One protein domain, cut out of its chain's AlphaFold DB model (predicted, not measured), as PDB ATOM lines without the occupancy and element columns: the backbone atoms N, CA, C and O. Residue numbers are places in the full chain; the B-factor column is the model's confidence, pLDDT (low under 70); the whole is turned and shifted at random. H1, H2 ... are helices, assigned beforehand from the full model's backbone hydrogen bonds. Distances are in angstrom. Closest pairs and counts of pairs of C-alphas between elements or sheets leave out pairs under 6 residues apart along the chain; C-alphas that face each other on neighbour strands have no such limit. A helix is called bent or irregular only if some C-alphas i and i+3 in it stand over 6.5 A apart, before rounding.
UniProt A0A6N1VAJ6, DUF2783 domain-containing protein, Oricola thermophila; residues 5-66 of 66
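This is residues 5 to 66 of the 66 residues of the protein "DUF2783 domain-containing protein" of Oricola thermophila (UniProt A0A6N1VAJ6). Three helices follow one another in an open, loose zigzag: H1 and H2 make a V joined at residues 25 to 29, with H2 folding back from the end of H1, and H3 folds back from the far end of H2 at a steep angle. There is no packed core, and residues 5 to 20 of H1 stick out as a free arm. The printed part has 62 residues with three named helices, in the order H1, H2, H3, and no named strand; the class is all helix. The whole is loose, with a radius of gyration of the C-alphas of 13.5 A, and the C-alphas span 36 by 28 by 27 A along their three main axes.

H1, residues 5 to 24, touches no helix. A tight link of 5 residues joins it to H2, residues 30 to 48. H1 and H2 are near each other, with no pair of C-alphas within 8 A but 8 pairs within 10 A. A tight link of 2 residues joins H2 to H3, residues 51 to 64. H2 and H3 are close but not clearly touching, with 2 pairs of C-alphas within 8 A; their closest C-alphas, those of Ala 45 and Leu 54, are 6.9 A apart. These two helices run opposite ways at a steep tilt of 42 degrees, and their centres are 15.6 A apart. H1 and H3 are apart. In H1, H2 and H3, every O i to N i+4 pair is within hydrogen-bond range.

H1 has 20 residues, from Ser 5 with its C-alpha at (57.365, 11.380, -26.665) to Ala 24, and measures 28.7 A from first to last C-alpha. H2 has 19 residues, from Leu 30 with its C-alpha at (50.509, 45.890, -14.444) to Ile 48, and measures 26.7 A. H3 has 14 residues, from Pro 51 to Gly 64 with its C-alpha at (46.469, 24.754, -9.617), and measures 20.2 A. No helix is bent or irregular.

The two C-alphas farthest apart are those of Ser 5 and Glu 31, at 38.9 A, and the first and last printed C-alphas, those of Ser 5 and Lys 66, are 29.5 A apart. Residues 5 to 20, which belong to H1, stand free. So do residues 46 to 52, of which 46 to 48 belong to H2, and residues 55 to 66, of which 55 to 64 belong to H3. The printed part has no cut and no long link, and it ends at Lys 66, the chain's last residue. The mean pLDDT of the printed part is 94.1, and no printed residue is under 70.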
ATOM      1  N   SER A   5      56.918  10.380 -25.696       72.25
ATOM      2  CA  SER A   5      57.365  11.380 -26.665       72.25
ATOM      3  C   SER A   5      56.294  12.423 -26.997       72.25
ATOM      4  O   SER A   5      56.629  13.608 -27.089       72.25
ATOM      5  N   ALA A   6      55.020  12.036 -27.156       76.56
ATOM      6  CA  ALA A   6      53.951  13.011 -27.364       76.56
ATOM      7  C   ALA A   6      53.720  13.829 -26.095       76.56
ATOM      8  O   ALA A   6      53.705  15.054 -26.158       76.56
ATOM      9  N   ARG A   7      53.659  13.190 -24.924       77.69
ATOM     10  CA  ARG A   7      53.514  13.902 -23.644       77.69
ATOM     11  C   ARG A   7      54.635  14.920 -23.409       77.69
ATOM     12  O   ARG A   7      54.361  16.051 -23.010       77.69
ATOM     13  N   ASN A   8      55.875  14.555 -23.731       79.50
ATOM     14  CA  ASN A   8      57.033  15.446 -23.633       79.50
ATOM     15  C   ASN A   8      57.001  16.583 -24.666       79.50
ATOM     16  O   ASN A   8      57.521  17.666 -24.405       79.50
ATOM     17  N   ARG A   9      56.389  16.378 -25.838       84.38
ATOM     18  CA  ARG A   9      56.163  17.452 -26.817       84.38
ATOM     19  C   ARG A   9      55.148  18.467 -26.297       84.38
ATOM     20  O   ARG A   9      55.460  19.646 -26.261       84.38
ATOM     21  N   TRP A  10      53.995  18.001 -25.818       82.31
ATOM     22  CA  TRP A  10      52.924  18.875 -25.329       82.31
ATOM     23  C   TRP A  10      53.388  19.740 -24.156       82.31
ATOM     24  O   TRP A  10      53.043  20.914 -24.074       82.31
ATOM     25  N   LYS A  11      54.209  19.168 -23.266       86.25
ATOM     26  CA  LYS A  11      54.817  19.915 -22.165       86.25
ATOM     27  C   LYS A  11      55.748  21.025 -22.668       86.25
ATOM     28  O   LYS A  11      55.624  22.150 -22.205       86.25
ATOM     29  N   ARG A  12      56.627  20.727 -23.632       90.69
ATOM     30  CA  ARG A  12      57.549  21.725 -24.202       90.69
ATOM     31  C   ARG A  12      56.821  22.845 -24.934       90.69
ATOM     32  O   ARG A  12      57.200  23.997 -24.783       90.69
ATOM     33  N   ASP A  13      55.770  22.523 -25.681       92.38
ATOM     34  CA  ASP A  13      54.981  23.537 -26.387       92.38
ATOM     35  C   ASP A  13      54.260  24.466 -25.390       92.38
ATOM     36  O   ASP A  13      54.190  25.676 -25.603       92.38
ATOM     37  N   ALA A  14      53.779  23.923 -24.263       90.38
ATOM     38  CA  ALA A  14      53.189  24.717 -23.185       90.38
ATOM     39  C   ALA A  14      54.222  25.607 -22.469       90.38
ATOM     40  O   ALA A  14      53.922  26.760 -22.162       90.38
ATOM     41  N   GLU A  15      55.431  25.093 -22.223       93.69
ATOM     42  CA  GLU A  15      56.542  25.864 -21.649       93.69
ATOM     43  C   GLU A  15      56.969  27.006 -22.583       93.69
ATOM     44  O   GLU A  15      57.060  28.148 -22.139       93.69
ATOM     45  N   ALA A  16      57.128  26.729 -23.881       96.06
ATOM     46  CA  ALA A  16      57.488  27.733 -24.882       96.06
ATOM     47  C   ALA A  16      56.416  28.827 -25.034       96.06
ATOM     48  O   ALA A  16      56.736  30.004 -25.181       96.06
ATOM     49  N   PHE A  17      55.131  28.462 -24.969       95.25
ATOM     50  CA  PHE A  17      54.052  29.452 -24.971       95.25
ATOM     51  C   PHE A  17      54.074  30.334 -23.718       95.25
ATOM     52  O   PHE A  17      53.847  31.538 -23.818       95.25
ATOM     53  N   TYR A  18      54.347  29.755 -22.544       94.44
ATOM     54  CA  TYR A  18      54.447  30.529 -21.308       94.44
ATOM     55  C   TYR A  18      55.620  31.518 -21.346       94.44
ATOM     56  O   TYR A  18      55.457  32.659 -20.927       94.44
ATOM     57  N   GLU A  19      56.768  31.117 -21.893       97.25
ATOM     58  CA  GLU A  19      57.912  32.014 -22.105       97.25
ATOM     59  C   GLU A  19      57.537  33.196 -23.012       97.25
ATOM     60  O   GLU A  19      57.685  34.348 -22.608       97.25
ATOM     61  N   ALA A  20      56.921  32.926 -24.168       97.94
ATOM     62  CA  ALA A  20      56.445  33.974 -25.074       97.94
ATOM     63  C   ALA A  20      55.393  34.902 -24.429       97.94
ATOM     64  O   ALA A  20      55.338  36.093 -24.736       97.94
ATOM     65  N   LEU A  21      54.550  34.376 -23.531       97.31
ATOM     66  CA  LEU A  21      53.585  35.178 -22.775       97.31
ATOM     67  C   LEU A  21      54.283  36.146 -21.809       97.31
ATOM     68  O   LEU A  21      53.874  37.300 -21.713       97.31
ATOM     69  N   VAL A  22      55.330  35.689 -21.118       97.06
ATOM     70  CA  VAL A  22      56.124  36.529 -20.209       97.06
ATOM     71  C   VAL A  22      56.862  37.619 -20.986       97.06
ATOM     72  O   VAL A  22      56.845  38.776 -20.571       97.06
ATOM     73  N   GLU A  23      57.463  37.284 -22.129       98.19
ATOM     74  CA  GLU A  23      58.106  38.267 -23.012       98.19
ATOM     75  C   GLU A  23      57.113  39.330 -23.503       98.19
ATOM     76  O   GLU A  23      57.429  40.516 -23.537       98.19
ATOM     77  N   ALA A  24      55.874  38.937 -23.814       98.19
ATOM     78  CA  ALA A  24      54.836  39.869 -24.253       98.19
ATOM     79  C   ALA A  24      54.431  40.906 -23.183       98.19
ATOM     80  O   ALA A  24      53.847  41.935 -23.528       98.19
ATOM     81  N   HIS A  25      54.742  40.676 -21.899       98.44
ATOM     82  CA  HIS A  25      54.534  41.667 -20.835       98.44
ATOM     83  C   HIS A  25      55.620  42.755 -20.789       98.44
ATOM     84  O   HIS A  25      55.454  43.736 -20.060       98.44
ATOM     85  N   GLU A  26      56.725  42.622 -21.529       98.00
ATOM     86  CA  GLU A  26      57.833  43.579 -21.476       98.00
ATOM     87  C   GLU A  26      57.389  45.003 -21.862       98.00
ATOM     88  O   GLU A  26      56.731  45.240 -22.876       98.00
ATOM     89  N   GLY A  27      57.742  45.985 -21.025       97.94
ATOM     90  CA  GLY A  27      57.396  47.393 -21.238       97.94
ATOM     91  C   GLY A  27      55.943  47.767 -20.915       97.94
ATOM     92  O   GLY A  27      55.595  48.945 -21.017       97.94
ATOM     93  N   LEU A  28      55.107  46.812 -20.491       98.56
ATOM     94  CA  LEU A  28      53.734  47.065 -20.056       98.56
ATOM     95  C   LEU A  28      53.655  47.359 -18.551       98.56
ATOM     96  O   LEU A  28      54.395  46.816 -17.732       98.56
ATOM     97  N   THR A  29      52.714  48.219 -18.160       98.56
ATOM     98  CA  THR A  29      52.320  48.359 -16.753       98.56
ATOM     99  C   THR A  29      51.485  47.162 -16.308       98.56
ATOM    100  O   THR A  29      50.875  46.477 -17.126       98.56
ATOM    101  N   LEU A  30      51.355  46.955 -14.993       98.00
ATOM    102  CA  LEU A  30      50.509  45.890 -14.444       98.00
ATOM    103  C   LEU A  30      49.074  45.919 -15.002       98.00
ATOM    104  O   LEU A  30      48.514  44.879 -15.338       98.00
ATOM    105  N   GLU A  31      48.481  47.107 -15.129       98.44
ATOM    106  CA  GLU A  31      47.133  47.257 -15.686       98.44
ATOM    107  C   GLU A  31      47.077  46.841 -17.164       98.44
ATOM    108  O   GLU A  31      46.114  46.207 -17.605       98.44
ATOM    109  N   GLN A  32      48.115  47.173 -17.933       98.56
ATOM    110  CA  GLN A  32      48.233  46.764 -19.330       98.56
ATOM    111  C   GLN A  32      48.439  45.250 -19.456       98.56
ATOM    112  O   GLN A  32      47.790  44.651 -20.311       98.56
ATOM    113  N   CYS A  33      49.234  44.622 -18.582       98.56
ATOM    114  CA  CYS A  33      49.393  43.165 -18.541       98.56
ATOM    115  C   CYS A  33      48.051  42.467 -18.292       98.56
ATOM    116  O   CYS A  33      47.652  41.609 -19.072       98.56
ATOM    117  N   VAL A  34      47.293  42.901 -17.276       98.31
ATOM    118  CA  VAL A  34      45.967  42.329 -16.971       98.31
ATOM    119  C   VAL A  34      45.010  42.470 -18.159       98.31
ATOM    120  O   VAL A  34      44.246  41.556 -18.469       98.31
ATOM    121  N   ARG A  35      45.051  43.614 -18.850       98.56
ATOM    122  CA  ARG A  35      44.233  43.850 -20.044       98.56
ATOM    123  C   ARG A  35      44.647  42.956 -21.210       98.56
ATOM    124  O   ARG A  35      43.774  42.429 -21.895       98.56
ATOM    125  N   MET A  36      45.948  42.794 -21.427       98.56
ATOM    126  CA  MET A  36      46.498  41.912 -22.452       98.56
ATOM    127  C   MET A  36      46.092  40.459 -22.194       98.56
ATOM    128  O   MET A  36      45.572  39.813 -23.101       98.56
ATOM    129  N   ASP A  37      46.233  39.978 -20.959       97.94
ATOM    130  CA  ASP A  37      45.863  38.613 -20.574       97.94
ATOM    131  C   ASP A  37      44.366  38.358 -20.786       97.94
ATOM    132  O   ASP A  37      43.976  37.326 -21.333       97.94
ATOM    133  N   ALA A  38      43.506  39.319 -20.428       98.00
ATOM    134  CA  ALA A  38      42.070  39.218 -20.674       98.00
ATOM    135  C   ALA A  38      41.741  39.136 -22.177       98.00
ATOM    136  O   ALA A  38      40.923  38.310 -22.584       98.00
ATOM    137  N   LEU A  39      42.394  39.952 -23.015       98.25
ATOM    138  CA  LEU A  39      42.227  39.901 -24.472       98.25
ATOM    139  C   LEU A  39      42.716  38.571 -25.053       98.25
ATOM    140  O   LEU A  39      42.029  37.974 -25.881       98.25
ATOM    141  N   LEU A  40      43.866  38.079 -24.590       98.19
ATOM    142  CA  LEU A  40      44.408  36.787 -24.996       98.19
ATOM    143  C   LEU A  40      43.443  35.647 -24.653       98.19
ATOM    144  O   LEU A  40      43.168  34.808 -25.507       98.19
ATOM    145  N   ILE A  41      42.872  35.644 -23.444       96.31
ATOM    146  CA  ILE A  41      41.863  34.657 -23.031       96.31
ATOM    147  C   ILE A  41      40.650  34.691 -23.965       96.31
ATOM    148  O   ILE A  41      40.183  33.632 -24.381       96.31
ATOM    149  N   MET A  42      40.160  35.878 -24.335       97.38
ATOM    150  CA  MET A  42      39.031  36.010 -25.264       97.38
ATOM    151  C   MET A  42      39.361  35.453 -26.656       97.38
ATOM    152  O   MET A  42      38.562  34.701 -27.214       97.38
ATOM    153  N   ILE A  43      40.550  35.752 -27.187       97.69
ATOM    154  CA  ILE A  43      41.019  35.236 -28.485       97.69
ATOM    155  C   ILE A  43      41.157  33.708 -28.453       97.69
ATOM    156  O   ILE A  43      40.757  33.021 -29.393       97.69
ATOM    157  N   LEU A  44      41.720  33.150 -27.379       96.31
ATOM    158  CA  LEU A  44      41.849  31.700 -27.220       96.31
ATOM    159  C   LEU A  44      40.481  31.027 -27.074       96.31
ATOM    160  O   LEU A  44      40.267  29.966 -27.657       96.31
ATOM    161  N   ALA A  45      39.546  31.645 -26.350       96.69
ATOM    162  CA  ALA A  45      38.186  31.140 -26.208       96.69
ATOM    163  C   ALA A  45      37.452  31.076 -27.554       96.69
ATOM    164  O   ALA A  45      36.832  30.057 -27.857       96.69
ATOM    165  N   GLU A  46      37.582  32.117 -28.382       96.69
ATOM    166  CA  GLU A  46      37.060  32.125 -29.754       96.69
ATOM    167  C   GLU A  46      37.675  30.995 -30.593       96.69
ATOM    168  O   GLU A  46      36.952  30.246 -31.246       96.69
ATOM    169  N   LYS A  47      39.004  30.828 -30.540       96.88
ATOM    170  CA  LYS A  47      39.721  29.796 -31.310       96.88
ATOM    171  C   LYS A  47      39.382  28.368 -30.881       96.88
ATOM    172  O   LYS A  47      39.375  27.479 -31.728       96.88
ATOM    173  N   ILE A  48      39.151  28.139 -29.588       96.00
ATOM    174  CA  ILE A  48      38.776  26.824 -29.050       96.00
ATOM    175  C   ILE A  48      37.326  26.491 -29.416       96.00
ATOM    176  O   ILE A  48      37.037  25.344 -29.747       96.00
ATOM    177  N   GLY A  49      36.412  27.467 -29.359       94.62
ATOM    178  CA  GLY A  49      35.027  27.336 -29.832       94.62
ATOM    179  C   GLY A  49      34.117  26.391 -29.029       94.62
ATOM    180  O   GLY A  49      32.918  26.349 -29.289       94.62
ATOM    181  N   ASP A  50      34.653  25.663 -28.044       97.38
ATOM    182  CA  ASP A  50      33.924  24.698 -27.214       97.38
ATOM    183  C   ASP A  50      33.786  25.193 -25.753       97.38
ATOM    184  O   ASP A  50      34.768  25.210 -24.998       97.38
ATOM    185  N   PRO A  51      32.568  25.572 -25.310       93.50
ATOM    186  CA  PRO A  51      32.319  26.045 -23.949       93.50
ATOM    187  C   PRO A  51      32.647  25.036 -22.844       93.50
ATOM    188  O   PRO A  51      32.974  25.448 -21.729       93.50
ATOM    189  N   ASP A  52      32.543  23.735 -23.100       97.56
ATOM    190  CA  ASP A  52      32.780  22.712 -22.081       97.56
ATOM    191  C   ASP A  52      34.276  22.439 -21.910       97.56
ATOM    192  O   ASP A  52      34.746  22.314 -20.773       97.56
ATOM    193  N   VAL A  53      35.049  22.495 -23.000       96.62
ATOM    194  CA  VAL A  53      36.523  22.527 -22.938       96.62
ATOM    195  C   VAL A  53      36.996  23.731 -22.120       96.62
ATOM    196  O   VAL A  53      37.835  23.586 -21.227       96.62
ATOM    197  N   LEU A  54      36.415  24.911 -22.353       96.62
ATOM    198  CA  LEU A  54      36.772  26.134 -21.628       96.62
ATOM    199  C   LEU A  54      36.445  26.047 -20.129       96.62
ATOM    200  O   LEU A  54      37.281  26.395 -19.292       96.62
ATOM    201  N   LYS A  55      35.266  25.530 -19.757       97.00
ATOM    202  CA  LYS A  55      34.902  25.310 -18.343       97.00
ATOM    203  C   LYS A  55      35.833  24.306 -17.664       97.00
ATOM    204  O   LYS A  55      36.220  24.516 -16.513       97.00
ATOM    205  N   ALA A  56      36.197  23.225 -18.355       97.25
ATOM    206  CA  ALA A  56      37.115  22.222 -17.826       97.25
ATOM    207  C   ALA A  56      38.516  22.810 -17.588       97.25
ATOM    208  O   ALA A  56      39.095  22.598 -16.516       97.25
ATOM    209  N   ALA A  57      39.023  23.602 -18.539       95.06
ATOM    210  CA  ALA A  57      40.287  24.322 -18.412       95.06
ATOM    211  C   ALA A  57      40.260  25.315 -17.239       95.06
ATOM    212  O   ALA A  57      41.163  25.300 -16.402       95.06
ATOM    213  N   LEU A  58      39.188  26.103 -17.102       95.81
ATOM    214  CA  LEU A  58      39.013  27.034 -15.984       95.81
ATOM    215  C   LEU A  58      39.011  26.310 -14.630       95.81
ATOM    216  O   LEU A  58      39.671  26.736 -13.680       95.81
ATOM    217  N   ALA A  59      38.297  25.185 -14.535       97.50
ATOM    218  CA  ALA A  59      38.275  24.375 -13.325       97.50
ATOM    219  C   ALA A  59      39.665  23.808 -12.993       97.50
ATOM    220  O   ALA A  59      40.026  23.745 -11.818       97.50
ATOM    221  N   ALA A  60      40.443  23.399 -14.002       95.50
ATOM    222  CA  ALA A  60      41.814  22.928 -13.825       95.50
ATOM    223  C   ALA A  60      42.755  24.043 -13.353       95.50
ATOM    224  O   ALA A  60      43.433  23.861 -12.341       95.50
ATOM    225  N   ALA A  61      42.725  25.208 -14.001       94.00
ATOM    226  CA  ALA A  61      43.511  26.374 -13.602       94.00
ATOM    227  C   ALA A  61      43.204  26.791 -12.154       94.00
ATOM    228  O   ALA A  61      44.114  26.972 -11.348       94.00
ATOM    229  N   ARG A  62      41.920  26.827 -11.768       95.81
ATOM    230  CA  ARG A  62      41.504  27.149 -10.393       95.81
ATOM    231  C   ARG A  62      42.013  26.150  -9.350       95.81
ATOM    232  O   ARG A  62      42.178  26.530  -8.195       95.81
ATOM    233  N   ARG A  63      42.214  24.880  -9.720       96.06
ATOM    234  CA  ARG A  63      42.807  23.882  -8.817       96.06
ATOM    235  C   ARG A  63      44.307  24.095  -8.636       96.06
ATOM    236  O   ARG A  63      44.772  23.887  -7.532       96.06
ATOM    237  N   GLY A  64      45.026  24.493  -9.687       89.69
ATOM    238  CA  GLY A  64      46.469  24.754  -9.617       89.69
ATOM    239  C   GLY A  64      46.842  26.096  -8.980       89.69
ATOM    240  O   GLY A  64      47.963  26.256  -8.522       89.69
ATOM    241  N   ALA A  65      45.911  27.055  -8.945       86.50
ATOM    242  CA  ALA A  65      46.107  28.357  -8.302       86.50
ATOM    243  C   ALA A  65      45.878  28.350  -6.775       86.50
ATOM    244  O   ALA A  65      46.040  29.386  -6.132       86.50
ATOM    245  N   LYS A  66      45.432  27.223  -6.212       73.50
ATOM    246  CA  LYS A  66      45.270  27.009  -4.769       73.50
ATOM    247  C   LYS A  66      46.403  26.144  -4.250       73.50
ATOM    248  O   LYS A  66      46.795  26.379  -3.090       73.50
TER     249      LYS A  66